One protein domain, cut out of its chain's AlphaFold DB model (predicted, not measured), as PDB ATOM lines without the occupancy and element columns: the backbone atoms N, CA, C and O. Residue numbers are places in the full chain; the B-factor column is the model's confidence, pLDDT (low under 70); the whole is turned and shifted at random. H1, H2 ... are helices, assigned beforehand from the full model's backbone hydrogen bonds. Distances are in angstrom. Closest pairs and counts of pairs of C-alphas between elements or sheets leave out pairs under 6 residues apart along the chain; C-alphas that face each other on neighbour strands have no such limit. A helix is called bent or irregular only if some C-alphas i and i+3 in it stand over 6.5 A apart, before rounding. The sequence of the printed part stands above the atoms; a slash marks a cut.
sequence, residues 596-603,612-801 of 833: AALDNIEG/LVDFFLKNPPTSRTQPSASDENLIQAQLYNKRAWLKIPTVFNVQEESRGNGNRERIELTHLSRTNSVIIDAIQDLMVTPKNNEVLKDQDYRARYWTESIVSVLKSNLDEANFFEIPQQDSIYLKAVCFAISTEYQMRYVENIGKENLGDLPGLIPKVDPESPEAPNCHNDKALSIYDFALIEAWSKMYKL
ATOM      1  N   ALA A 596     156.986 182.045 150.529       97.62
ATOM      2  CA  ALA A 596     156.223 181.208 151.453       97.62
ATOM      3  C   ALA A 596     156.069 181.863 152.838       97.62
ATOM      4  O   ALA A 596     155.009 181.759 153.461       97.62
ATOM      5  N   ALA A 597     157.098 182.576 153.312       97.25
ATOM      6  CA  ALA A 597     157.054 183.358 154.548       97.25
ATOM      7  C   ALA A 597     156.067 184.538 154.467       97.25
ATOM      8  O   ALA A 597     155.478 184.913 155.480       97.25
ATOM      9  N   LEU A 598     155.824 185.064 153.261       96.50
ATOM     10  CA  LEU A 598     154.787 186.062 152.964       96.50
ATOM     11  C   LEU A 598     153.384 185.450 152.795       96.50
ATOM     12  O   LEU A 598     152.466 186.125 152.337       96.50
ATOM     13  N   ASP A 599     153.209 184.183 153.180       96.69
ATOM     14  CA  ASP A 599     151.932 183.469 153.199       96.69
ATOM     15  C   ASP A 599     151.294 183.235 151.810       96.69
ATOM     16  O   ASP A 599     150.097 182.944 151.704       96.69
ATOM     17  N   ASN A 600     152.109 183.302 150.749       96.75
ATOM     18  CA  ASN A 600     151.693 183.072 149.367       96.75
ATOM     19  C   ASN A 600     151.680 181.573 149.001       96.75
ATOM     20  O   ASN A 600     152.674 180.875 149.199       96.75
ATOM     21  N   ILE A 601     150.566 181.096 148.425       96.56
ATOM     22  CA  ILE A 601     150.338 179.677 148.090       96.56
ATOM     23  C   ILE A 601     151.368 179.154 147.085       96.56
ATOM     24  O   ILE A 601     151.945 178.094 147.311       96.56
ATOM     25  N   GLU A 602     151.635 179.891 146.006       96.00
ATOM     26  CA  GLU A 602     152.608 179.480 144.991       96.00
ATOM     27  C   GLU A 602     154.017 179.359 145.579       96.00
ATOM     28  O   GLU A 602     154.691 178.351 145.359       96.00
ATOM     29  N   GLY A 603     154.425 180.337 146.392       97.44
ATOM     30  CA  GLY A 603     155.692 180.289 147.120       97.44
ATOM     31  C   GLY A 603     155.814 179.038 147.993       97.44
ATOM     32  O   GLY A 603     156.820 178.337 147.922       97.44
ATOM     33  N   LEU A 612     161.741 168.838 148.551       91.94
ATOM     34  CA  LEU A 612     161.750 167.422 148.149       91.94
ATOM     35  C   LEU A 612     162.944 167.079 147.254       91.94
ATOM     36  O   LEU A 612     163.553 166.025 147.423       91.94
ATOM     37  N   VAL A 613     163.309 167.971 146.334       89.88
ATOM     38  CA  VAL A 613     164.486 167.774 145.478       89.88
ATOM     39  C   VAL A 613     165.760 167.729 146.321       89.88
ATOM     40  O   VAL A 613     166.517 166.768 146.212       89.88
ATOM     41  N   ASP A 614     165.959 168.687 147.228       91.12
ATOM     42  CA  ASP A 614     167.110 168.683 148.143       91.12
ATOM     43  C   ASP A 614     167.145 167.435 149.031       91.12
ATOM     44  O   ASP A 614     168.215 166.883 149.297       91.12
ATOM     45  N   PHE A 615     165.979 166.959 149.477       91.94
ATOM     46  CA  PHE A 615     165.872 165.703 150.212       91.94
ATOM     47  C   PHE A 615     166.402 164.523 149.387       91.94
ATOM     48  O   PHE A 615     167.200 163.746 149.912       91.94
ATOM     49  N   PHE A 616     166.021 164.405 148.110       87.44
ATOM     50  CA  PHE A 616     166.492 163.329 147.231       87.44
ATOM     51  C   PHE A 616     167.957 163.469 146.827       87.44
ATOM     52  O   PHE A 616     168.653 162.461 146.727       87.44
ATOM     53  N   LEU A 617     168.451 164.692 146.629       86.25
ATOM     54  CA  LEU A 617     169.869 164.933 146.354       86.25
ATOM     55  C   LEU A 617     170.742 164.536 147.550       86.25
ATOM     56  O   LEU A 617     171.800 163.932 147.377       86.25
ATOM     57  N   LYS A 618     170.282 164.828 148.772       87.69
ATOM     58  CA  LYS A 618     170.963 164.451 150.017       87.69
ATOM     59  C   LYS A 618     170.823 162.961 150.341       87.69
ATOM     60  O   LYS A 618     171.742 162.365 150.899       87.69
ATOM     61  N   ASN A 619     169.684 162.365 150.000       84.56
ATOM     62  CA  ASN A 619     169.351 160.968 150.261       84.56
ATOM     63  C   ASN A 619     169.026 160.257 148.938       84.56
ATOM     64  O   ASN A 619     167.868 159.888 148.716       84.56
ATOM     65  N   PRO A 620     170.011 160.066 148.037       81.00
ATOM     66  CA  PRO A 620     169.736 159.396 146.778       81.00
ATOM     67  C   PRO A 620     169.196 157.995 147.083       81.00
ATOM     68  O   PRO A 620     169.678 157.364 148.026       81.00
ATOM     69  N   PRO A 621     168.236 157.457 146.312       69.31
ATOM     70  CA  PRO A 621     167.648 156.151 146.618       69.31
ATOM     71  C   PRO A 621     168.670 155.005 146.636       69.31
ATOM     72  O   PRO A 621     168.437 153.971 147.244       69.31
ATOM     73  N   THR A 622     169.832 155.178 146.003       71.44
ATOM     74  CA  THR A 622     170.954 154.229 146.058       71.44
ATOM     75  C   THR A 622     171.810 154.355 147.322       71.44
ATOM     76  O   THR A 622     172.702 153.530 147.540       71.44
ATOM     77  N   SER A 623     171.580 155.375 148.153       76.62
ATOM     78  CA  SER A 623     172.334 155.590 149.380       76.62
ATOM     79  C   SER A 623     172.088 154.463 150.373       76.62
ATOM     80  O   SER A 623     170.969 154.001 150.582       76.62
ATOM     81  N   ARG A 624     173.162 154.048 151.049       69.44
ATOM     82  CA  ARG A 624     173.081 153.109 152.176       69.44
ATOM     83  C   ARG A 624     172.474 153.754 153.422       69.44
ATOM     84  O   ARG A 624     172.037 153.038 154.318       69.44
ATOM     85  N   THR A 625     172.479 155.086 153.504       72.94
ATOM     86  CA  THR A 625     171.868 155.819 154.613       72.94
ATOM     87  C   THR A 625     170.369 155.902 154.387       72.94
ATOM     88  O   THR A 625     169.919 156.522 153.426       72.94
ATOM     89  N   GLN A 626     169.597 155.282 155.279       71.25
ATOM     90  CA  GLN A 626     168.149 155.437 155.250       71.25
ATOM     91  C   GLN A 626     167.787 156.897 155.549       71.25
ATOM     92  O   GLN A 626     168.354 157.471 156.486       71.25
ATOM     93  N   PRO A 627     166.864 157.499 154.783       78.38
ATOM     94  CA  PRO A 627     166.363 158.822 155.108       78.38
ATOM     95  C   PRO A 627     165.739 158.817 156.509       78.38
ATOM     96  O   PRO A 627     165.052 157.870 156.896       78.38
ATOM     97  N   SER A 628     165.996 159.869 157.287       83.94
ATOM     98  CA  SER A 628     165.435 160.033 158.635       83.94
ATOM     99  C   SER A 628     164.136 160.826 158.584       83.94
ATOM    100  O   SER A 628     164.062 161.829 157.879       83.94
ATOM    101  N   ALA A 629     163.130 160.436 159.378       84.38
ATOM    102  CA  ALA A 629     161.880 161.201 159.524       84.38
ATOM    103  C   ALA A 629     162.126 162.605 160.090       84.38
ATOM    104  O   ALA A 629     161.295 163.495 159.944       84.38
ATOM    105  N   SER A 630     163.296 162.798 160.702       88.06
ATOM    106  CA  SER A 630     163.791 164.081 161.177       88.06
ATOM    107  C   SER A 630     164.557 164.884 160.115       88.06
ATOM    108  O   SER A 630     165.218 165.853 160.485       88.06
ATOM    109  N   ASP A 631     164.579 164.471 158.839       93.00
ATOM    110  CA  ASP A 631     165.245 165.253 157.793       93.00
ATOM    111  C   ASP A 631     164.499 166.575 157.582       93.00
ATOM    112  O   ASP A 631     163.304 166.608 157.278       93.00
ATOM    113  N   GLU A 632     165.222 167.676 157.771       94.94
ATOM    114  CA  GLU A 632     164.663 169.022 157.736       94.94
ATOM    115  C   GLU A 632     163.973 169.339 156.403       94.94
ATOM    116  O   GLU A 632     162.901 169.941 156.403       94.94
ATOM    117  N   ASN A 633     164.524 168.882 155.273       94.44
ATOM    118  CA  ASN A 633     163.953 169.153 153.955       94.44
ATOM    119  C   ASN A 633     162.601 168.446 153.769       94.44
ATOM    120  O   ASN A 633     161.667 169.022 153.208       94.44
ATOM    121  N   LEU A 634     162.465 167.222 154.286       94.31
ATOM    122  CA  LEU A 634     161.198 166.491 154.258       94.31
ATOM    123  C   LEU A 634     160.146 167.149 155.164       94.31
ATOM    124  O   LEU A 634     158.991 167.295 154.760       94.31
ATOM    125  N   ILE A 635     160.544 167.592 156.362       95.56
ATOM    126  CA  ILE A 635     159.655 168.314 157.288       95.56
ATOM    127  C   ILE A 635     159.181 169.631 156.661       95.56
ATOM    128  O   ILE A 635     157.992 169.953 156.716       95.56
ATOM    129  N   GLN A 636     160.089 170.387 156.035       95.81
ATOM    130  CA  GLN A 636     159.754 171.625 155.331       95.81
ATOM    131  C   GLN A 636     158.776 171.353 154.182       95.81
ATOM    132  O   GLN A 636     157.739 172.015 154.095       95.81
ATOM    133  N   ALA A 637     159.041 170.340 153.352       95.88
ATOM    134  CA  ALA A 637     158.136 169.943 152.279       95.88
ATOM    135  C   ALA A 637     156.726 169.618 152.798       95.88
ATOM    136  O   ALA A 637     155.743 170.158 152.292       95.88
ATOM    137  N   GLN A 638     156.626 168.806 153.853       95.75
ATOM    138  CA  GLN A 638     155.365 168.453 154.515       95.75
ATOM    139  C   GLN A 638     154.605 169.673 155.024       95.75
ATOM    140  O   GLN A 638     153.426 169.854 154.711       95.75
ATOM    141  N   LEU A 639     155.279 170.511 155.810       96.94
ATOM    142  CA  LEU A 639     154.667 171.660 156.461       96.94
ATOM    143  C   LEU A 639     154.102 172.645 155.435       96.94
ATOM    144  O   LEU A 639     152.935 173.040 155.524       96.94
ATOM    145  N   TYR A 640     154.919 173.033 154.457       97.56
ATOM    146  CA  TYR A 640     154.536 174.045 153.481       97.56
ATOM    147  C   TYR A 640     153.547 173.507 152.449       97.56
ATOM    148  O   TYR A 640     152.596 174.216 152.121       97.56
ATOM    149  N   ASN A 641     153.678 172.250 152.012       97.06
ATOM    150  CA  ASN A 641     152.704 171.663 151.097       97.06
ATOM    151  C   ASN A 641     151.326 171.502 151.754       97.06
ATOM    152  O   ASN A 641     150.314 171.865 151.159       97.06
ATOM    153  N   LYS A 642     151.268 171.049 153.015       96.75
ATOM    154  CA  LYS A 642     150.009 170.952 153.769       96.75
ATOM    155  C   LYS A 642     149.355 172.321 153.961       96.75
ATOM    156  O   LYS A 642     148.141 172.452 153.813       96.75
ATOM    157  N   ARG A 643     150.148 173.352 154.274       96.75
ATOM    158  CA  ARG A 643     149.651 174.731 154.409       96.75
ATOM    159  C   ARG A 643     149.117 175.273 153.081       96.75
ATOM    160  O   ARG A 643     148.055 175.892 153.084       96.75
ATOM    161  N   ALA A 644     149.807 175.013 151.969       96.44
ATOM    162  CA  ALA A 644     149.339 175.374 150.632       96.44
ATOM    163  C   ALA A 644     148.014 174.673 150.298       96.44
ATOM    164  O   ALA A 644     147.043 175.342 149.943       96.44
ATOM    165  N   TRP A 645     147.936 173.356 150.513       95.25
ATOM    166  CA  TRP A 645     146.748 172.543 150.247       95.25
ATOM    167  C   TRP A 645     145.497 173.046 150.974       95.25
ATOM    168  O   TRP A 645     144.432 173.155 150.374       95.25
ATOM    169  N   LEU A 646     145.623 173.423 152.251       95.62
ATOM    170  CA  LEU A 646     144.506 173.974 153.030       95.62
ATOM    171  C   LEU A 646     144.023 175.336 152.509       95.62
ATOM    172  O   LEU A 646     142.857 175.686 152.685       95.62
ATOM    173  N   LYS A 647     144.909 176.108 151.876       94.81
ATOM    174  CA  LYS A 647     144.617 177.462 151.397       94.81
ATOM    175  C   LYS A 647     144.049 177.497 149.986       94.81
ATOM    176  O   LYS A 647     143.233 178.378 149.713       94.81
ATOM    177  N   ILE A 648     144.432 176.557 149.121       93.31
ATOM    178  CA  ILE A 648     143.964 176.494 147.727       93.31
ATOM    179  C   ILE A 648     142.425 176.613 147.654       93.31
ATOM    180  O   ILE A 648     141.949 177.559 147.029       93.31
ATOM    181  N   PRO A 649     141.610 175.797 148.355       91.00
ATOM    182  CA  PRO A 649     140.152 175.926 148.284       91.00
ATOM    183  C   PRO A 649     139.633 177.294 148.749       91.00
ATOM    184  O   PRO A 649     138.717 177.849 148.148       91.00
ATOM    185  N   THR A 650     140.230 177.862 149.804       89.25
ATOM    186  CA  THR A 650     139.766 179.128 150.397       89.25
ATOM    187  C   THR A 650     139.969 180.331 149.483       89.25
ATOM    188  O   THR A 650     139.112 181.207 149.445       89.25
ATOM    189  N   VAL A 651     141.071 180.365 148.728       83.25
ATOM    190  CA  VAL A 651     141.370 181.479 147.819       83.25
ATOM    191  C   VAL A 651     140.481 181.424 146.581       83.25
ATOM    192  O   VAL A 651     139.980 182.454 146.141       83.25
ATOM    193  N   PHE A 652     140.209 180.225 146.064       77.62
ATOM    194  CA  PHE A 652     139.473 180.078 144.809       77.62
ATOM    195  C   PHE A 652     137.948 180.000 144.957       77.62
ATOM    196  O   PHE A 652     137.251 180.265 143.984       77.62
ATOM    197  N   ASN A 653     137.410 179.729 146.151       78.88
ATOM    198  CA  ASN A 653     135.961 179.809 146.393       78.88
ATOM    199  C   ASN A 653     135.426 181.256 146.415       78.88
ATOM    200  O   ASN A 653     134.224 181.461 146.300       78.88
ATOM    201  N   VAL A 654     136.292 182.264 146.569       66.56
ATOM    202  CA  VAL A 654     135.897 183.688 146.632       66.56
ATOM    203  C   VAL A 654     135.880 184.350 145.240       66.56
ATOM    204  O   VAL A 654     135.314 185.424 145.074       66.56
ATOM    205  N   GLN A 655     136.465 183.711 144.220       59.12
ATOM    206  CA  GLN A 655     136.713 184.289 142.889       59.12
ATOM    207  C   GLN A 655     135.918 183.619 141.747       59.12
ATOM    208  O   GLN A 655     136.377 183.592 140.604       59.12
ATOM    209  N   GLU A 656     134.709 183.107 142.009       61.62
ATOM    210  CA  GLU A 656     133.871 182.463 140.973       61.62
ATOM    211  C   GLU A 656     133.515 183.380 139.778       61.62
ATOM    212  O   GLU A 656     133.164 182.882 138.706       61.62
ATOM    213  N   GLU A 657     133.655 184.706 139.899       58.97
ATOM    214  CA  GLU A 657     133.261 185.653 138.844       58.97
ATOM    215  C   GLU A 657     134.321 185.895 137.743       58.97
ATOM    216  O   GLU A 657     133.965 186.356 136.657       58.97
ATOM    217  N   SER A 658     135.604 185.545 137.931       58.81
ATOM    218  CA  SER A 658     136.652 185.786 136.914       58.81
ATOM    219  C   SER A 658     137.028 184.517 136.131       58.81
ATOM    220  O   SER A 658     138.038 183.871 136.406       58.81
ATOM    221  N   ARG A 659     136.229 184.164 135.117       64.06
ATOM    222  CA  ARG A 659     136.282 182.886 134.361       64.06
ATOM    223  C   ARG A 659     137.530 182.587 133.494       64.06
ATOM    224  O   ARG A 659     137.494 181.641 132.721       64.06
ATOM    225  N   GLY A 660     138.630 183.336 133.591       69.31
ATOM    226  CA  GLY A 660     139.798 183.160 132.707       69.31
ATOM    227  C   GLY A 660     141.070 182.714 133.428       69.31
ATOM    228  O   GLY A 660     141.339 181.528 133.600       69.31
ATOM    229  N   ASN A 661     141.872 183.686 133.859       71.94
ATOM    230  CA  ASN A 661     143.223 183.428 134.367       71.94
ATOM    231  C   ASN A 661     143.260 182.779 135.762       71.94
ATOM    232  O   ASN A 661     144.189 182.028 136.047       71.94
ATOM    233  N   GLY A 662     142.249 183.015 136.609       74.81
ATOM    234  CA  GLY A 662     142.205 182.457 137.968       74.81
ATOM    235  C   GLY A 662     142.109 180.928 137.995       74.81
ATOM    236  O   GLY A 662     142.724 180.282 138.841       74.81
ATOM    237  N   ASN A 663     141.413 180.331 137.021       82.44
ATOM    238  CA  ASN A 663     141.304 178.874 136.910       82.44
ATOM    239  C   ASN A 663     142.646 178.236 136.543       82.44
ATOM    240  O   ASN A 663     142.997 177.194 137.085       82.44
ATOM    241  N   ARG A 664     143.430 178.885 135.678       86.44
ATOM    242  CA  ARG A 664     144.737 178.375 135.251       86.44
ATOM    243  C   ARG A 664     145.718 178.277 136.421       86.44
ATOM    244  O   ARG A 664     146.291 177.216 136.649       86.44
ATOM    245  N   GLU A 665     145.877 179.363 137.178       87.75
ATOM    246  CA  GLU A 665     146.773 179.395 138.343       87.75
ATOM    247  C   GLU A 665     146.326 178.394 139.416       87.75
ATOM    248  O   GLU A 665     147.147 177.658 139.965       87.75
ATOM    249  N   ARG A 666     145.013 178.285 139.655       88.31
ATOM    250  CA  ARG A 666     144.443 177.271 140.548       88.31
ATOM    251  C   ARG A 666     144.861 175.863 140.163       88.31
ATOM    252  O   ARG A 666     145.340 175.129 141.020       88.31
ATOM    253  N   ILE A 667     144.650 175.481 138.905       89.38
ATOM    254  CA  ILE A 667     144.932 174.126 138.421       89.38
ATOM    255  C   ILE A 667     146.425 173.830 138.556       89.38
ATOM    256  O   ILE A 667     146.788 172.776 139.074       89.38
ATOM    257  N   GLU A 668     147.296 174.775 138.181       90.31
ATOM    258  CA  GLU A 668     148.746 174.608 138.331       90.31
ATOM    259  C   GLU A 668     149.132 174.352 139.796       90.31
ATOM    260  O   GLU A 668     149.863 173.403 140.093       90.31
ATOM    261  N   LEU A 669     148.606 175.153 140.728       92.75
ATOM    262  CA  LEU A 669     148.904 175.020 142.154       92.75
ATOM    263  C   LEU A 669     148.314 173.748 142.769       92.75
ATOM    264  O   LEU A 669     148.987 173.106 143.580       92.75
ATOM    265  N   THR A 670     147.103 173.356 142.369       92.94
ATOM    266  CA  THR A 670     146.475 172.097 142.787       92.94
ATOM    267  C   THR A 670     147.287 170.904 142.300       92.94
ATOM    268  O   THR A 670     147.615 170.031 143.103       92.94
ATOM    269  N   HIS A 671     147.674 170.881 141.021       90.31
ATOM    270  CA  HIS A 671     148.490 169.810 140.449       90.31
ATOM    271  C   HIS A 671     149.829 169.699 141.170       90.31
ATOM    272  O   HIS A 671     150.232 168.604 141.566       90.31
ATOM    273  N   LEU A 672     150.506 170.829 141.388       90.50
ATOM    274  CA  LEU A 672     151.803 170.859 142.054       90.50
ATOM    275  C   LEU A 672     151.696 170.384 143.511       90.50
ATOM    276  O   LEU A 672     152.500 169.566 143.952       90.50
ATOM    277  N   SER A 673     150.677 170.839 144.247       93.31
ATOM    278  CA  SER A 673     150.488 170.462 145.650       93.31
ATOM    279  C   SER A 673     150.048 169.006 145.819       93.31
ATOM    280  O   SER A 673     150.577 168.311 146.686       93.31
ATOM    281  N   ARG A 674     149.153 168.506 144.953       92.75
ATOM    282  CA  ARG A 674     148.746 167.091 144.911       92.75
ATOM    283  C   ARG A 674     149.936 166.189 144.607       92.75
ATOM    284  O   ARG A 674     150.134 165.194 145.298       92.75
ATOM    285  N   THR A 675     150.740 166.572 143.614       88.06
ATOM    286  CA  THR A 675     151.970 165.859 143.259       88.06
ATOM    287  C   THR A 675     152.888 165.798 144.473       88.06
ATOM    288  O   THR A 675     153.194 164.705 144.923       88.06
ATOM    289  N   ASN A 676     153.223 166.939 145.087       91.81
ATOM    290  CA  ASN A 676     154.032 166.991 146.309       91.81
ATOM    291  C   ASN A 676     153.478 166.112 147.445       91.81
ATOM    292  O   ASN A 676     154.260 165.427 148.096       91.81
ATOM    293  N   SER A 677     152.160 166.106 147.685       92.19
ATOM    294  CA  SER A 677     151.542 165.291 148.745       92.19
ATOM    295  C   SER A 677     151.802 163.809 148.531       92.19
ATOM    296  O   SER A 677     152.288 163.142 149.436       92.19
ATOM    297  N   VAL A 678     151.579 163.314 147.312       88.00
ATOM    298  CA  VAL A 678     151.793 161.893 147.028       88.00
ATOM    299  C   VAL A 678     153.254 161.503 147.156       88.00
ATOM    300  O   VAL A 678     153.514 160.403 147.613       88.00
ATOM    301  N   ILE A 679     154.200 162.403 146.864       85.06
ATOM    302  CA  ILE A 679     155.643 162.190 147.105       85.06
ATOM    303  C   ILE A 679     155.951 162.071 148.581       85.06
ATOM    304  O   ILE A 679     156.759 161.250 149.000       85.06
ATOM    305  N   ILE A 680     155.365 162.966 149.359       89.12
ATOM    306  CA  ILE A 680     155.579 163.036 150.791       89.12
ATOM    307  C   ILE A 680     155.066 161.754 151.445       89.12
ATOM    308  O   ILE A 680     155.808 161.153 152.221       89.12
ATOM    309  N   ASP A 681     153.854 161.323 151.098       86.62
ATOM    310  CA  ASP A 681     153.227 160.108 151.624       86.62
ATOM    311  C   ASP A 681     154.045 158.870 151.219       86.62
ATOM    312  O   ASP A 681     154.431 158.058 152.057       86.62
ATOM    313  N   ALA A 682     154.452 158.820 149.951       80.69
ATOM    314  CA  ALA A 682     155.413 157.872 149.399       80.69
ATOM    315  C   ALA A 682     156.710 157.753 150.226       80.69
ATOM    316  O   ALA A 682     157.126 156.664 150.625       80.69
ATOM    317  N   ILE A 683     157.375 158.881 150.484       82.81
ATOM    318  CA  ILE A 683     158.612 158.927 151.267       82.81
ATOM    319  C   ILE A 683     158.351 158.445 152.702       82.81
ATOM    320  O   ILE A 683     159.132 157.653 153.230       82.81
ATOM    321  N   GLN A 684     157.262 158.894 153.332       84.69
ATOM    322  CA  GLN A 684     156.897 158.484 154.688       84.69
ATOM    323  C   GLN A 684     156.685 156.969 154.779       84.69
ATOM    324  O   GLN A 684     157.238 156.338 155.681       84.69
ATOM    325  N   ASP A 685     155.977 156.377 153.817       76.88
ATOM    326  CA  ASP A 685     155.734 154.935 153.755       76.88
ATOM    327  C   ASP A 685     157.040 154.133 153.618       76.88
ATOM    328  O   ASP A 685     157.185 153.073 154.232       76.88
ATOM    329  N   LEU A 686     158.036 154.652 152.886       69.38
ATOM    330  CA  LEU A 686     159.374 154.040 152.803       69.38
ATOM    331  C   LEU A 686     160.167 154.137 154.114       69.38
ATOM    332  O   LEU A 686     161.063 153.323 154.352       69.38
ATOM    333  N   MET A 687     159.869 155.130 154.949       72.62
ATOM    334  CA  MET A 687     160.611 155.432 156.175       72.62
ATOM    335  C   MET A 687     160.044 154.747 157.417       72.62
ATOM    336  O   MET A 687     160.770 154.570 158.402       72.62
ATOM    337  N   VAL A 688     158.779 154.313 157.395       62.66
ATOM    338  CA  VAL A 688     158.199 153.498 158.470       62.66
ATOM    339  C   VAL A 688     158.949 152.158 158.539       62.66
ATOM    340  O   VAL A 688     158.851 151.291 157.676       62.66
ATOM    341  N   THR A 689     159.752 152.016 159.595       52.12
ATOM    342  CA  THR A 689     160.813 151.010 159.761       52.12
ATOM    343  C   THR A 689     160.430 149.552 159.413       52.12
ATOM    344  O   THR A 689     159.417 149.051 159.906       52.12
ATOM    345  N   PRO A 690     161.314 148.784 158.729       50.66
ATOM    346  CA  PRO A 690     161.081 147.385 158.321       50.66
ATOM    347  C   PRO A 690     160.875 146.369 159.454       50.66
ATOM    348  O   PRO A 690     160.569 145.206 159.187       50.66
ATOM    349  N   LYS A 691     161.101 146.752 160.719       49.91
ATOM    350  CA  LYS A 691     161.093 145.799 161.837       49.91
ATOM    351  C   LYS A 691     159.707 145.232 162.154       49.91
ATOM    352  O   LYS A 691     159.663 144.121 162.660       49.91
ATOM    353  N   ASN A 692     158.619 145.930 161.809       48.38
ATOM    354  CA  ASN A 692     157.255 145.515 162.172       48.38
ATOM    355  C   ASN A 692     156.237 145.492 161.019       48.38
ATOM    356  O   ASN A 692     155.070 145.224 161.281       48.38
ATOM    357  N   ASN A 693     156.633 145.744 159.765       53.66
ATOM    358  CA  ASN A 693     155.672 145.814 158.661       53.66
ATOM    359  C   ASN A 693     155.948 144.725 157.613       53.66
ATOM    360  O   ASN A 693     156.687 144.939 156.652       53.66
ATOM    361  N   GLU A 694     155.370 143.533 157.805       57.69
ATOM    362  CA  GLU A 694     155.402 142.461 156.791       57.69
ATOM    363  C   GLU A 694     154.809 142.922 155.450       57.69
ATOM    364  O   GLU A 694     155.263 142.484 154.396       57.69
ATOM    365  N   VAL A 695     153.905 143.905 155.489       51.44
ATOM    366  CA  VAL A 695     153.277 144.555 154.330       51.44
ATOM    367  C   VAL A 695     154.294 145.268 153.427       51.44
ATOM    368  O   VAL A 695     154.151 145.257 152.210       51.44
ATOM    369  N   LEU A 696     155.379 145.823 153.983       51.81
ATOM    370  CA  LEU A 696     156.436 146.480 153.196       51.81
ATOM    371  C   LEU A 696     157.494 145.498 152.667       51.81
ATOM    372  O   LEU A 696     158.313 145.869 151.824       51.81
ATOM    373  N   LYS A 697     157.497 144.242 153.135       58.66
ATOM    374  CA  LYS A 697     158.331 143.176 152.554       58.66
ATOM    375  C   LYS A 697     157.707 142.595 151.287       58.66
ATOM    376  O   LYS A 697     158.438 142.038 150.469       58.66
ATOM    377  N   ASP A 698     156.396 142.749 151.116       66.75
ATOM    378  CA  ASP A 698     155.684 142.362 149.905       66.75
ATOM    379  C   ASP A 698     156.014 143.354 148.775       66.75
ATOM    380  O   ASP A 698     155.608 144.520 148.758       66.75
ATOM    381  N   GLN A 699     156.853 142.892 147.846       65.06
ATOM    382  CA  GLN A 699     157.254 143.651 146.666       65.06
ATOM    383  C   GLN A 699     156.055 143.953 145.758       65.06
ATOM    384  O   GLN A 699     156.018 145.030 145.169       65.06
ATOM    385  N   ASP A 700     155.067 143.060 145.697       66.75
ATOM    386  CA  ASP A 700     153.890 143.215 144.847       66.75
ATOM    387  C   ASP A 700     152.892 144.197 145.458       66.75
ATOM    388  O   ASP A 700     152.193 144.893 144.724       66.75
ATOM    389  N   TYR A 701     152.826 144.278 146.791       70.06
ATOM    390  CA  TYR A 701     152.052 145.312 147.481       70.06
ATOM    391  C   TYR A 701     152.652 146.699 147.240       70.06
ATOM    392  O   TYR A 701     151.925 147.621 146.887       70.06
ATOM    393  N   ARG A 702     153.981 146.845 147.354       66.88
ATOM    394  CA  ARG A 702     154.659 148.113 147.036       66.88
ATOM    395  C   ARG A 702     154.499 148.469 145.561       66.88
ATOM    396  O   ARG A 702     154.062 149.567 145.254       66.88
ATOM    397  N   ALA A 703     154.769 147.544 144.646       67.31
ATOM    398  CA  ALA A 703     154.579 147.794 143.221       67.31
ATOM    399  C   ALA A 703     153.142 148.257 142.922       67.31
ATOM    400  O   ALA A 703     152.966 149.282 142.271       67.31
ATOM    401  N   ARG A 704     152.122 147.583 143.475       68.38
ATOM    402  CA  ARG A 704     150.712 147.964 143.290       68.38
ATOM    403  C   ARG A 704     150.360 149.302 143.921       68.38
ATOM    404  O   ARG A 704     149.860 150.163 143.216       68.38
ATOM    405  N   TYR A 705     150.663 149.510 145.200       72.56
ATOM    406  CA  TYR A 705     150.329 150.751 145.902       72.56
ATOM    407  C   TYR A 705     150.953 151.977 145.229       72.56
ATOM    408  O   TYR A 705     150.305 153.012 145.079       72.56
ATOM    409  N   TRP A 706     152.197 151.851 144.772       70.44
ATOM    410  CA  TRP A 706     152.913 152.942 144.123       70.44
ATOM    411  C   TRP A 706     152.447 153.175 142.695       70.44
ATOM    412  O   TRP A 706     152.221 154.324 142.321       70.44
ATOM    413  N   THR A 707     152.245 152.109 141.917       71.62
ATOM    414  CA  THR A 707     151.659 152.225 140.582       71.62
ATOM    415  C   THR A 707     150.264 152.850 140.671       71.62
ATOM    416  O   THR A 707     149.998 153.818 139.971       71.62
ATOM    417  N   GLU A 708     149.399 152.386 141.575       80.69
ATOM    418  CA  GLU A 708     148.042 152.918 141.756       80.69
ATOM    419  C   GLU A 708     148.046 154.374 142.237       80.69
ATOM    420  O   GLU A 708     147.319 155.197 141.682       80.69
ATOM    421  N   SER A 709     148.898 154.734 143.205       81.31
ATOM    422  CA  SER A 709     148.979 156.108 143.725       81.31
ATOM    423  C   SER A 709     149.508 157.091 142.679       81.31
ATOM    424  O   SER A 709     148.931 158.162 142.485       81.31
ATOM    425  N   ILE A 710     150.571 156.726 141.952       79.62
ATOM    426  CA  ILE A 710     151.159 157.572 140.901       79.62
ATOM    427  C   ILE A 710     150.179 157.729 139.738       79.62
ATOM    428  O   ILE A 710     149.902 158.850 139.309       79.62
ATOM    429  N   VAL A 711     149.607 156.620 139.263       84.19
ATOM    430  CA  VAL A 711     148.582 156.632 138.213       84.19
ATOM    431  C   VAL A 711     147.390 157.476 138.650       84.19
ATOM    432  O   VAL A 711     146.918 158.290 137.865       84.19
ATOM    433  N   SER A 712     146.940 157.363 139.902       86.69
ATOM    434  CA  SER A 712     145.829 158.161 140.421       86.69
ATOM    435  C   SER A 712     146.127 159.661 140.413       86.69
ATOM    436  O   SER A 712     145.233 160.444 140.094       86.69
ATOM    437  N   VAL A 713     147.350 160.097 140.740       87.06
ATOM    438  CA  VAL A 713     147.719 161.526 140.684       87.06
ATOM    439  C   VAL A 713     147.756 162.030 139.258       87.06
ATOM    440  O   VAL A 713     147.177 163.075 138.966       87.06
ATOM    441  N   LEU A 714     148.428 161.297 138.370       87.50
ATOM    442  CA  LEU A 714     148.557 161.689 136.969       87.50
ATOM    443  C   LEU A 714     147.189 161.728 136.296       87.50
ATOM    444  O   LEU A 714     146.863 162.708 135.630       87.50
ATOM    445  N   LYS A 715     146.355 160.720 136.564       89.88
ATOM    446  CA  LYS A 715     144.963 160.675 136.130       89.88
ATOM    447  C   LYS A 715     144.175 161.852 136.680       89.88
ATOM    448  O   LYS A 715     143.556 162.558 135.904       89.88
ATOM    449  N   SER A 716     144.255 162.124 137.981       89.38
ATOM    450  CA  SER A 716     143.535 163.245 138.590       89.38
ATOM    451  C   SER A 716     143.967 164.597 138.020       89.38
ATOM    452  O   SER A 716     143.123 165.472 137.882       89.38
ATOM    453  N   ASN A 717     145.251 164.783 137.699       88.62
ATOM    454  CA  ASN A 717     145.740 166.015 137.076       88.62
ATOM    455  C   ASN A 717     145.244 166.147 135.623       88.62
ATOM    456  O   ASN A 717     144.864 167.231 135.188       88.62
ATOM    457  N   LEU A 718     145.220 165.051 134.860       89.00
ATOM    458  CA  LEU A 718     144.689 165.052 133.493       89.00
ATOM    459  C   LEU A 718     143.165 165.239 133.470       89.00
ATOM    460  O   LEU A 718     142.665 166.047 132.692       89.00
ATOM    461  N   ASP A 719     142.433 164.550 134.343       90.00
ATOM    462  CA  ASP A 719     140.979 164.663 134.487       90.00
ATOM    463  C   ASP A 719     140.578 166.083 134.905       90.00
ATOM    464  O   ASP A 719     139.614 166.628 134.373       90.00
ATOM    465  N   GLU A 720     141.337 166.717 135.803       88.44
ATOM    466  CA  GLU A 720     141.117 168.109 136.204       88.44
ATOM    467  C   GLU A 720     141.402 169.083 135.050       88.44
ATOM    468  O   GLU A 720     140.576 169.951 134.771       88.44
ATOM    469  N   ALA A 721     142.504 168.907 134.310       87.25
ATOM    470  CA  ALA A 721     142.780 169.714 133.118       87.25
ATOM    471  C   ALA A 721     141.674 169.578 132.052       87.25
ATOM    472  O   ALA A 721     141.255 170.579 131.470       87.25
ATOM    473  N   ASN A 722     141.167 168.359 131.840       88.38
ATOM    474  CA  ASN A 722     140.059 168.084 130.926       88.38
ATOM    475  C   ASN A 722     138.741 168.702 131.417       88.38
ATOM    476  O   ASN A 722     138.007 169.282 130.623       88.38
ATOM    477  N   PHE A 723     138.449 168.614 132.718       88.88
ATOM    478  CA  PHE A 723     137.248 169.192 133.328       88.88
ATOM    479  C   PHE A 723     137.184 170.715 133.159       88.88
ATOM    480  O   PHE A 723     136.110 171.266 132.934       88.88
ATOM    481  N   PHE A 724     138.332 171.391 133.237       86.38
ATOM    482  CA  PHE A 724     138.439 172.834 133.015       86.38
ATOM    483  C   PHE A 724     138.651 173.226 131.543       86.38
ATOM    484  O   PHE A 724     138.936 174.393 131.273       86.38
ATOM    485  N   GLU A 725     138.520 172.279 130.608       90.69
ATOM    486  CA  GLU A 725     138.678 172.494 129.163       90.69
ATOM    487  C   GLU A 725     140.010 173.178 128.793       90.69
ATOM    488  O   GLU A 725     140.082 173.994 127.872       90.69
ATOM    489  N   ILE A 726     141.091 172.865 129.522       86.69
ATOM    490  CA  ILE A 726     142.416 173.427 129.243       86.69
ATOM    491  C   ILE A 726     142.880 172.944 127.857       86.69
ATOM    492  O   ILE A 726     142.933 171.732 127.631       86.69
ATOM    493  N   PRO A 727     143.240 173.850 126.921       88.56
ATOM    494  CA  PRO A 727     143.701 173.454 125.594       88.56
ATOM    495  C   PRO A 727     144.897 172.504 125.675       88.56
ATOM    496  O   PRO A 727     145.797 172.702 126.490       88.56
ATOM    497  N   GLN A 728     144.959 171.512 124.785       86.75
ATOM    498  CA  GLN A 728     146.048 170.526 124.784       86.75
ATOM    499  C   GLN A 728     147.432 171.154 124.546       86.75
ATOM    500  O   GLN A 728     148.446 170.589 124.945       86.75
ATOM    501  N   GLN A 729     147.475 172.329 123.913       83.94
ATOM    502  CA  GLN A 729     148.693 173.108 123.685       83.94
ATOM    503  C   GLN A 729     149.073 173.996 124.882       83.94
ATOM    504  O   GLN A 729     150.130 174.627 124.856       83.94
ATOM    505  N   ASP A 730     148.234 174.089 125.919       86.69
ATOM    506  CA  ASP A 730     148.580 174.848 127.116       86.69
ATOM    507  C   ASP A 730     149.697 174.139 127.889       86.69
ATOM    508  O   ASP A 730     149.704 172.921 128.071       86.69
ATOM    509  N   SER A 731     150.630 174.939 128.399       84.81
ATOM    510  CA  SER A 731     151.733 174.499 129.254       84.81
ATOM    511  C   SER A 731     151.320 173.573 130.401       84.81
ATOM    512  O   SER A 731     152.084 172.672 130.728       84.81
ATOM    513  N   ILE A 732     150.141 173.749 131.011       85.88
ATOM    514  CA  ILE A 732     149.694 172.916 132.139       85.88
ATOM    515  C   ILE A 732     149.356 171.506 131.663       85.88
ATOM    516  O   ILE A 732     149.787 170.529 132.280       85.88
ATOM    517  N   TYR A 733     148.608 171.403 130.562       88.00
ATOM    518  CA  TYR A 733     148.252 170.119 129.971       88.00
ATOM    519  C   TYR A 733     149.506 169.412 129.451       88.00
ATOM    520  O   TYR A 733     149.755 168.258 129.801       88.00
ATOM    521  N   LEU A 734     150.350 170.135 128.704       87.31
ATOM    522  CA  LEU A 734     151.629 169.623 128.211       87.31
ATOM    523  C   LEU A 734     152.524 169.149 129.356       87.31
ATOM    524  O   LEU A 734     153.093 168.068 129.262       87.31
ATOM    525  N   LYS A 735     152.613 169.899 130.457       86.75
ATOM    526  CA  LYS A 735     153.382 169.500 131.639       86.75
ATOM    527  C   LYS A 735     152.841 168.217 132.260       86.75
ATOM    528  O   LYS A 735     153.631 167.328 132.556       86.75
ATOM    529  N   ALA A 736     151.525 168.086 132.436       87.38
ATOM    530  CA  ALA A 736     150.918 166.875 132.994       87.38
ATOM    531  C   ALA A 736     151.168 165.643 132.106       87.38
ATOM    532  O   ALA A 736     151.594 164.598 132.602       87.38
ATOM    533  N   VAL A 737     150.975 165.785 130.789       88.69
ATOM    534  CA  VAL A 737     151.241 164.725 129.806       88.69
ATOM    535  C   VAL A 737     152.721 164.365 129.777       88.69
ATOM    536  O   VAL A 737     153.069 163.192 129.870       88.69
ATOM    537  N   CYS A 738     153.604 165.358 129.702       88.88
ATOM    538  CA  CYS A 738     155.038 165.120 129.658       88.88
ATOM    539  C   CYS A 738     155.559 164.489 130.937       88.88
ATOM    540  O   CYS A 738     156.378 163.580 130.872       88.88
ATOM    541  N   PHE A 739     155.040 164.897 132.091       87.56
ATOM    542  CA  PHE A 739     155.391 164.274 133.354       87.56
ATOM    543  C   PHE A 739     154.985 162.789 133.356       87.56
ATOM    544  O   PHE A 739     155.782 161.942 133.759       87.56
ATOM    545  N   ALA A 740     153.796 162.448 132.846       88.75
ATOM    546  CA  ALA A 740     153.352 161.059 132.712       88.75
ATOM    547  C   ALA A 740     154.216 160.252 131.725       88.75
ATOM    548  O   ALA A 740     154.666 159.161 132.073       88.75
ATOM    549  N   ILE A 741     154.511 160.805 130.540       88.56
ATOM    550  CA  ILE A 741     155.377 160.182 129.520       88.56
ATOM    551  C   ILE A 741     156.774 159.926 130.083       88.56
ATOM    552  O   ILE A 741     157.288 158.814 129.992       88.56
ATOM    553  N   SER A 742     157.390 160.941 130.688       87.94
ATOM    554  CA  SER A 742     158.727 160.826 131.266       87.94
ATOM    555  C   SER A 742     158.750 159.854 132.446       87.94
ATOM    556  O   SER A 742     159.715 159.106 132.582       87.94
ATOM    557  N   THR A 743     157.679 159.782 133.244       86.50
ATOM    558  CA  THR A 743     157.549 158.782 134.316       86.50
ATOM    559  C   THR A 743     157.448 157.362 133.758       86.50
ATOM    560  O   THR A 743     158.196 156.494 134.207       86.50
ATOM    561  N   GLU A 744     156.590 157.112 132.758       88.56
ATOM    562  CA  GLU A 744     156.492 155.792 132.112       88.56
ATOM    563  C   GLU A 744     157.833 155.399 131.492       88.56
ATOM    564  O   GLU A 744     158.316 154.287 131.709       88.56
ATOM    565  N   TYR A 745     158.460 156.323 130.758       88.31
ATOM    566  CA  TYR A 745     159.741 156.089 130.107       88.31
ATOM    567  C   TYR A 745     160.814 155.701 131.126       88.31
ATOM    568  O   TYR A 745     161.479 154.674 130.976       88.31
ATOM    569  N   GLN A 746     160.949 156.493 132.189       84.94
ATOM    570  CA  GLN A 746     161.937 156.255 133.229       84.94
ATOM    571  C   GLN A 746     161.693 154.906 133.925       84.94
ATOM    572  O   GLN A 746     162.614 154.101 134.066       84.94
ATOM    573  N   MET A 747     160.447 154.604 134.295       83.06
ATOM    574  CA  MET A 747     160.094 153.332 134.930       83.06
ATOM    575  C   MET A 747     160.368 152.128 134.020       83.06
ATOM    576  O   MET A 747     160.960 151.132 134.440       83.06
ATOM    577  N   ARG A 748     159.955 152.218 132.758       84.44
ATOM    578  CA  ARG A 748     160.015 151.104 131.815       84.44
ATOM    579  C   ARG A 748     161.423 150.837 131.307       84.44
ATOM    580  O   ARG A 748     161.830 149.682 131.251       84.44
ATOM    581  N   TYR A 749     162.143 151.881 130.907       83.00
ATOM    582  CA  TYR A 749     163.397 151.735 130.166       83.00
ATOM    583  C   TYR A 749     164.637 151.936 131.029       83.00
ATOM    584  O   TYR A 749     165.644 151.275 130.788       83.00
ATOM    585  N   VAL A 750     164.583 152.809 132.039       77.94
ATOM    586  CA  VAL A 750     165.732 153.018 132.936       77.94
ATOM    587  C   VAL A 750     165.698 152.018 134.086       77.94
ATOM    588  O   VAL A 750     166.713 151.399 134.421       77.94
ATOM    589  N   GLU A 751     164.512 151.789 134.645       80.00
ATOM    590  CA  GLU A 751     164.353 150.905 135.799       80.00
ATOM    591  C   GLU A 751     163.882 149.484 135.463       80.00
ATOM    592  O   GLU A 751     163.867 148.631 136.354       80.00
ATOM    593  N   ASN A 752     163.630 149.183 134.180       83.00
ATOM    594  CA  ASN A 752     163.234 147.862 133.667       83.00
ATOM    595  C   ASN A 752     161.963 147.291 134.324       83.00
ATOM    596  O   ASN A 752     161.865 146.087 134.578       83.00
ATOM    597  N   ILE A 753     160.978 148.144 134.607       79.81
ATOM    598  CA  ILE A 753     159.683 147.719 135.148       79.81
ATOM    599  C   ILE A 753     158.815 147.194 133.995       79.81
ATOM    600  O   ILE A 753     158.568 147.897 133.014       79.81
ATOM    601  N   GLY A 754     158.367 145.937 134.103       82.19
ATOM    602  CA  GLY A 754     157.508 145.293 133.102       82.19
ATOM    603  C   GLY A 754     156.211 146.074 132.871       82.19
ATOM    604  O   GLY A 754     155.639 146.624 133.812       82.19
ATOM    605  N   LYS A 755     155.739 146.126 131.619       84.81
ATOM    606  CA  LYS A 755     154.571 146.931 131.213       84.81
ATOM    607  C   LYS A 755     153.307 146.548 131.992       84.81
ATOM    608  O   LYS A 755     152.506 147.410 132.326       84.81
ATOM    609  N   GLU A 756     153.159 145.268 132.304       82.00
ATOM    610  CA  GLU A 756     152.086 144.702 133.120       82.00
ATOM    611  C   GLU A 756     152.053 145.238 134.561       82.00
ATOM    612  O   GLU A 756     150.995 145.235 135.185       82.00
ATOM    613  N   ASN A 757     153.176 145.759 135.067       79.06
ATOM    614  CA  ASN A 757     153.291 146.322 136.417       79.06
ATOM    615  C   ASN A 757     153.087 147.849 136.454       79.06
ATOM    616  O   ASN A 757     153.023 148.433 137.536       79.06
ATOM    617  N   LEU A 758     152.964 148.499 135.290       78.75
ATOM    618  CA  LEU A 758     152.710 149.943 135.173       78.75
ATOM    619  C   LEU A 758     151.218 150.304 135.295       78.75
ATOM    620  O   LEU A 758     150.872 151.484 135.261       78.75
ATOM    621  N   GLY A 759     150.335 149.312 135.454       83.69
ATOM    622  CA  GLY A 759     148.895 149.531 135.619       83.69
ATOM    623  C   GLY A 759     148.296 150.323 134.452       83.69
ATOM    624  O   GLY A 759     148.629 150.077 133.292       83.69
ATOM    625  N   ASP A 760     147.448 151.305 134.764       86.81
ATOM    626  CA  ASP A 760     146.793 152.158 133.761       86.81
ATOM    627  C   ASP A 760     147.673 153.322 133.265       86.81
ATOM    628  O   ASP A 760     147.214 154.115 132.441       86.81
ATOM    629  N   LEU A 761     148.938 153.442 133.705       83.06
ATOM    630  CA  LEU A 761     149.829 154.541 133.300       83.06
ATOM    631  C   LEU A 761     149.940 154.695 131.769       83.06
ATOM    632  O   LEU A 761     149.750 155.812 131.282       83.06
ATOM    633  N   PRO A 762     150.143 153.617 130.978       86.69
ATOM    634  CA  PRO A 762     150.191 153.728 129.518       86.69
ATOM    635  C   PRO A 762     148.847 154.136 128.893       86.69
ATOM    636  O   PRO A 762     148.810 154.559 127.742       86.69
ATOM    637  N   GLY A 763     147.736 153.969 129.619       87.25
ATOM    638  CA  GLY A 763     146.400 154.385 129.192       87.25
ATOM    639  C   GLY A 763     146.119 155.874 129.415       87.25
ATOM    640  O   GLY A 763     145.242 156.420 128.750       87.25
ATOM    641  N   LEU A 764     146.863 156.529 130.314       85.12
ATOM    642  CA  LEU A 764     146.773 157.973 130.566       85.12
ATOM    643  C   LEU A 764     147.527 158.802 129.529       85.12
ATOM    644  O   LEU A 764     147.218 159.975 129.327       85.12
ATOM    645  N   ILE A 765     148.529 158.205 128.887       83.62
ATOM    646  CA  ILE A 765     149.338 158.881 127.883       83.62
ATOM    647  C   ILE A 765     148.516 158.952 126.595       83.62
ATOM    648  O   ILE A 765     148.136 157.907 126.052       83.62
ATOM    649  N   PRO A 766     148.205 160.163 126.092       82.06
ATOM    650  CA  PRO A 766     147.494 160.282 124.837       82.06
ATOM    651  C   PRO A 766     148.299 159.562 123.755       82.06
ATOM    652  O   PRO A 766     149.524 159.672 123.702       82.06
ATOM    653  N   LYS A 767     147.606 158.793 122.905       82.75
ATOM    654  CA  LYS A 767     148.202 158.100 121.754       82.75
ATOM    655  C   LYS A 767     148.593 159.133 120.701       82.75
ATOM    656  O   LYS A 767     147.936 159.254 119.673       82.75
ATOM    657  N   VAL A 768     149.611 159.925 121.000       73.00
ATOM    658  CA  VAL A 768     150.199 160.851 120.050       73.00
ATOM    659  C   VAL A 768     151.286 160.083 119.325       73.00
ATOM    660  O   VAL A 768     152.131 159.454 119.961       73.00
ATOM    661  N   ASP A 769     151.211 160.074 117.998       76.62
ATOM    662  CA  ASP A 769     152.298 159.563 117.177       76.62
ATOM    663  C   ASP A 769     153.565 160.361 117.538       76.62
ATOM    664  O   ASP A 769     153.548 161.583 117.382       76.62
ATOM    665  N   PRO A 770     154.627 159.730 118.076       69.50
ATOM    666  CA  PRO A 770     155.841 160.438 118.478       69.50
ATOM    667  C   PRO A 770     156.545 161.130 117.301       69.50
ATOM    668  O   PRO A 770     157.360 162.019 117.536       69.50
ATOM    669  N   GLU A 771     156.230 160.755 116.054       76.19
ATOM    670  CA  GLU A 771     156.718 161.431 114.844       76.19
ATOM    671  C   GLU A 771     155.821 162.599 114.401       76.19
ATOM    672  O   GLU A 771     156.196 163.369 113.512       76.19
ATOM    673  N   SER A 772     154.647 162.775 115.019       79.56
ATOM    674  CA  SER A 772     153.770 163.901 114.710       79.56
ATOM    675  C   SER A 772     154.430 165.218 115.130       79.56
ATOM    676  O   SER A 772     154.882 165.339 116.269       79.56
ATOM    677  N   PRO A 773     154.418 166.262 114.280       74.50
ATOM    678  CA  PRO A 773     154.836 167.605 114.685       74.50
ATOM    679  C   PRO A 773     153.962 168.190 115.811       74.50
ATOM    680  O   PRO A 773     154.341 169.185 116.425       74.50
ATOM    681  N   GLU A 774     152.807 167.576 116.092       72.62
ATOM    682  CA  GLU A 774     151.917 167.916 117.206       72.62
ATOM    683  C   GLU A 774     152.252 167.148 118.499       72.62
ATOM    684  O   GLU A 774     151.640 167.402 119.539       72.62
ATOM    685  N   ALA A 775     153.221 166.221 118.468       71.69
ATOM    686  CA  ALA A 775     153.685 165.521 119.659       71.69
ATOM    687  C   ALA A 775     154.264 166.513 120.679       71.69
ATOM    688  O   ALA A 775     155.107 167.343 120.320       71.69
ATOM    689  N   PRO A 776     153.853 166.437 121.963       71.19
ATOM    690  CA  PRO A 776     154.471 167.221 123.019       71.19
ATOM    691  C   PRO A 776     155.974 166.952 123.028       71.19
ATOM    692  O   PRO A 776     156.417 165.856 123.375       71.19
ATOM    693  N   ASN A 777     156.783 167.943 122.657       76.81
ATOM    694  CA  ASN A 777     158.219 167.831 122.853       76.81
ATOM    695  C   ASN A 777     158.511 168.042 124.343       76.81
ATOM    696  O   ASN A 777     158.753 169.161 124.793       76.81
ATOM    697  N   CYS A 778     158.466 166.952 125.105       77.25
ATOM    698  CA  CYS A 778     158.695 166.949 126.548       77.25
ATOM    699  C   CYS A 778     160.128 167.303 126.948       77.25
ATOM    700  O   CYS A 778     160.377 167.607 128.110       77.25
ATOM    701  N   HIS A 779     161.048 167.294 125.982       66.75
ATOM    702  CA  HIS A 779     162.428 167.738 126.139       66.75
ATOM    703  C   HIS A 779     162.635 169.202 125.731       66.75
ATOM    704  O   HIS A 779     163.748 169.704 125.830       66.75
ATOM    705  N   ASN A 780     161.593 169.898 125.270       65.81
ATOM    706  CA  ASN A 780     161.642 171.340 125.075       65.81
ATOM    707  C   ASN A 780     161.496 172.025 126.443       65.81
ATOM    708  O   ASN A 780     160.580 171.682 127.196       65.81
ATOM    709  N   ASP A 781     162.341 173.022 126.722       54.66
ATOM    710  CA  ASP A 781     162.510 173.739 128.005       54.66
ATOM    711  C   ASP A 781     161.219 174.343 128.608       54.66
ATOM    712  O   ASP A 781     161.230 174.931 129.686       54.66
ATOM    713  N   LYS A 782     160.087 174.233 127.906       60.47
ATOM    714  CA  LYS A 782     158.787 174.795 128.277       60.47
ATOM    715  C   LYS A 782     157.877 173.840 129.054       60.47
ATOM    716  O   LYS A 782     156.972 174.324 129.728       60.47
ATOM    717  N   ALA A 783     158.043 172.520 128.921       66.75
ATOM    718  CA  ALA A 783     157.075 171.554 129.460       66.75
ATOM    719  C   ALA A 783     157.476 171.016 130.839       66.75
ATOM    720  O   ALA A 783     156.670 171.026 131.771       66.75
ATOM    721  N   LEU A 784     158.722 170.562 130.971       78.81
ATOM    722  CA  LEU A 784     159.275 170.024 132.208       78.81
ATOM    723  C   LEU A 784     160.525 170.803 132.587       78.81
ATOM    724  O   LEU A 784     161.416 171.027 131.774       78.81
ATOM    725  N   SER A 785     160.589 171.200 133.849       76.94
ATOM    726  CA  SER A 785     161.801 171.775 134.429       76.94
ATOM    727  C   SER A 785     162.812 170.670 134.752       76.94
ATOM    728  O   SER A 785     162.428 169.514 134.955       76.94
ATOM    729  N   ILE A 786     164.094 171.021 134.905       72.75
ATOM    730  CA  ILE A 786     165.144 170.084 135.360       72.75
ATOM    731  C   ILE A 786     164.755 169.348 136.658       72.75
ATOM    732  O   ILE A 786     165.139 168.205 136.891       72.75
ATOM    733  N   TYR A 787     163.911 169.976 137.471       74.44
ATOM    734  CA  TYR A 787     163.379 169.429 138.713       74.44
ATOM    735  C   TYR A 787     162.288 168.393 138.513       74.44
ATOM    736  O   TYR A 787     162.205 167.460 139.302       74.44
ATOM    737  N   ASP A 788     161.441 168.549 137.491       79.19
ATOM    738  CA  ASP A 788     160.465 167.516 137.154       79.19
ATOM    739  C   ASP A 788     161.217 166.236 136.775       79.19
ATOM    740  O   ASP A 788     160.882 165.169 137.274       79.19
ATOM    741  N   PHE A 789     162.309 166.351 136.013       81.31
ATOM    742  CA  PHE A 789     163.174 165.213 135.695       81.31
ATOM    743  C   PHE A 789     163.884 164.633 136.918       81.31
ATOM    744  O   PHE A 789     163.835 163.423 137.109       81.31
ATOM    745  N   ALA A 790     164.490 165.463 137.775       77.38
ATOM    746  CA  ALA A 790     165.134 164.986 139.003       77.38
ATOM    747  C   ALA A 790     164.142 164.255 139.923       77.38
ATOM    748  O   ALA A 790     164.471 163.243 140.541       77.38
ATOM    749  N   LEU A 791     162.905 164.749 139.985       78.50
ATOM    750  CA  LEU A 791     161.836 164.141 140.756       78.50
ATOM    751  C   LEU A 791     161.363 162.818 140.143       78.50
ATOM    752  O   LEU A 791     161.232 161.835 140.866       78.50
ATOM    753  N   ILE A 792     161.155 162.775 138.825       82.38
ATOM    754  CA  ILE A 792     160.804 161.557 138.081       82.38
ATOM    755  C   ILE A 792     161.899 160.497 138.233       82.38
ATOM    756  O   ILE A 792     161.613 159.326 138.487       82.38
ATOM    757  N   GLU A 793     163.164 160.900 138.134       82.12
ATOM    758  CA  GLU A 793     164.308 160.023 138.347       82.12
ATOM    759  C   GLU A 793     164.318 159.487 139.784       82.12
ATOM    760  O   GLU A 793     164.384 158.273 139.986       82.12
ATOM    761  N   ALA A 794     164.187 160.359 140.788       75.88
ATOM    762  CA  ALA A 794     164.122 159.949 142.187       75.88
ATOM    763  C   ALA A 794     162.959 158.977 142.448       75.88
ATOM    764  O   ALA A 794     163.154 157.950 143.101       75.88
ATOM    765  N   TRP A 795     161.780 159.249 141.885       75.38
ATOM    766  CA  TRP A 795     160.610 158.370 141.953       75.38
ATOM    767  C   TRP A 795     160.868 156.996 141.358       75.38
ATOM    768  O   TRP A 795     160.601 155.981 141.999       75.38
ATOM    769  N   SER A 796     161.416 156.957 140.149       76.88
ATOM    770  CA  SER A 796     161.707 155.702 139.461       76.88
ATOM    771  C   SER A 796     162.718 154.849 140.235       76.88
ATOM    772  O   SER A 796     162.512 153.651 140.437       76.88
ATOM    773  N   LYS A 797     163.760 155.477 140.790       75.56
ATOM    774  CA  LYS A 797     164.779 154.800 141.594       75.56
ATOM    775  C   LYS A 797     164.220 154.280 142.916       75.56
ATOM    776  O   LYS A 797     164.598 153.186 143.337       75.56
ATOM    777  N   MET A 798     163.314 155.021 143.562       70.00
ATOM    778  CA  MET A 798     162.599 154.529 144.748       70.00
ATOM    779  C   MET A 798     161.782 153.274 144.431       70.00
ATOM    780  O   MET A 798     161.781 152.340 145.229       70.00
ATOM    781  N   TYR A 799     161.164 153.210 143.248       69.88
ATOM    782  CA  TYR A 799     160.429 152.029 142.795       69.88
ATOM    783  C   TYR A 799     161.343 150.801 142.607       69.88
ATOM    784  O   TYR A 799     160.940 149.674 142.894       69.88
ATOM    785  N   LYS A 800     162.597 150.997 142.171       69.31
ATOM    786  CA  LYS A 800     163.570 149.909 141.937       69.31
ATOM    787  C   LYS A 800     164.229 149.337 143.198       69.31
ATOM    788  O   LYS A 800     164.864 148.281 143.111       69.31
ATOM    789  N   LEU A 801     164.135 150.009 144.352       56.94
ATOM    790  CA  LEU A 801     164.842 149.615 145.581       56.94
ATOM    791  C   LEU A 801     164.666 148.112 145.906       56.94
ATOM    792  O   LEU A 801     163.581 147.547 145.768       56.94
TER     793      LEU A 801
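Overview. This is residues 596 to 603 and 612 to 801 of the 833 residues of an uncharacterized protein of Rivularia sp. PCC 7116 (UniProt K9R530). Four long helices, H2, H3, H5 and H6, run alternately in opposite ways, and H8 and H1 close the side between H6 and H2. Short H7 packs on H5 and H6, while residues 656 to 661 and 690 to 695 stick out. The printed part has 198 residues with eight named helices, H1 to H8 in chain order, and no named strand; the class is all helix. It is compact, with a radius of gyration of the C-alphas of 17.6 A and spans of 54 by 45 by 27 A.

Arrangement. H3, residues 661 to 687, H5, residues 699 to 723, and H6, residues 731 to 750, make an up and down bundle, each running against the one before. H3 touches H5 at His 671 and Asn 717, C-alphas 5.8 A apart, at a shallow tilt of 6 degrees. H5 and H6 form a hairpin, touching through residues 714 to 721 and 732 to 740 alone; their closest C-alphas, of Ala 721 and Tyr 733, are 6.3 A apart. H2, residues 632 to 652, forms a hairpin with H3, at a shallow tilt of 34 degrees, only just short of steep; the closest C-alphas, of Asn 641 and Ser 673, are 6.0 A apart. H2 is only just irregular, with C-alphas 646 and 649 6.7 A apart, and has a kink of 25 degrees near residue 646. H8, residues 786 to 800, touches residues 739 to 747 of H6 alone, closest at the C-alphas of Met 747 and Ser 796, 5.4 A. H1, residues 612 to 618, touches H8, closest at the C-alphas of Phe 616 and Ala 794, 6.5 A, and H2, at those of Phe 615 and Asn 633, 5.4 A. H7, residues 761 to 764, touches H5, closest at the C-alphas of Val 711 and Leu 761, 5.5 A. H4, residues 694 to 697, touches no helix. Every O i to N i+4 pair is within hydrogen-bond range in H1, H3, H5, H6 and H8, and 15 of 17 in H2; H4 and H7 are too short for such a pair.

Along the chain. H1 begins at C-alpha 612, (161.750, 167.422, 148.149). H2 is 30.4 A long, H3 39.5 A, H5 35.1 A, H6 25.9 A and H8 21.3 A. H8 ends at C-alpha 800, (163.570, 149.909, 141.937).

Size, cuts and confidence. The farthest C-alphas, of Glu 657 and Lys 691, are 53.8 A apart. Residues 604 to 611 are not printed, and C-alphas 603 and 612 are 14.3 A apart. The links H1 to H2 and H7 to H8 are long. Mean pLDDT of the printed part is 81.1; 35 residues are under 70, among them 654 to 660 and 688 to 700.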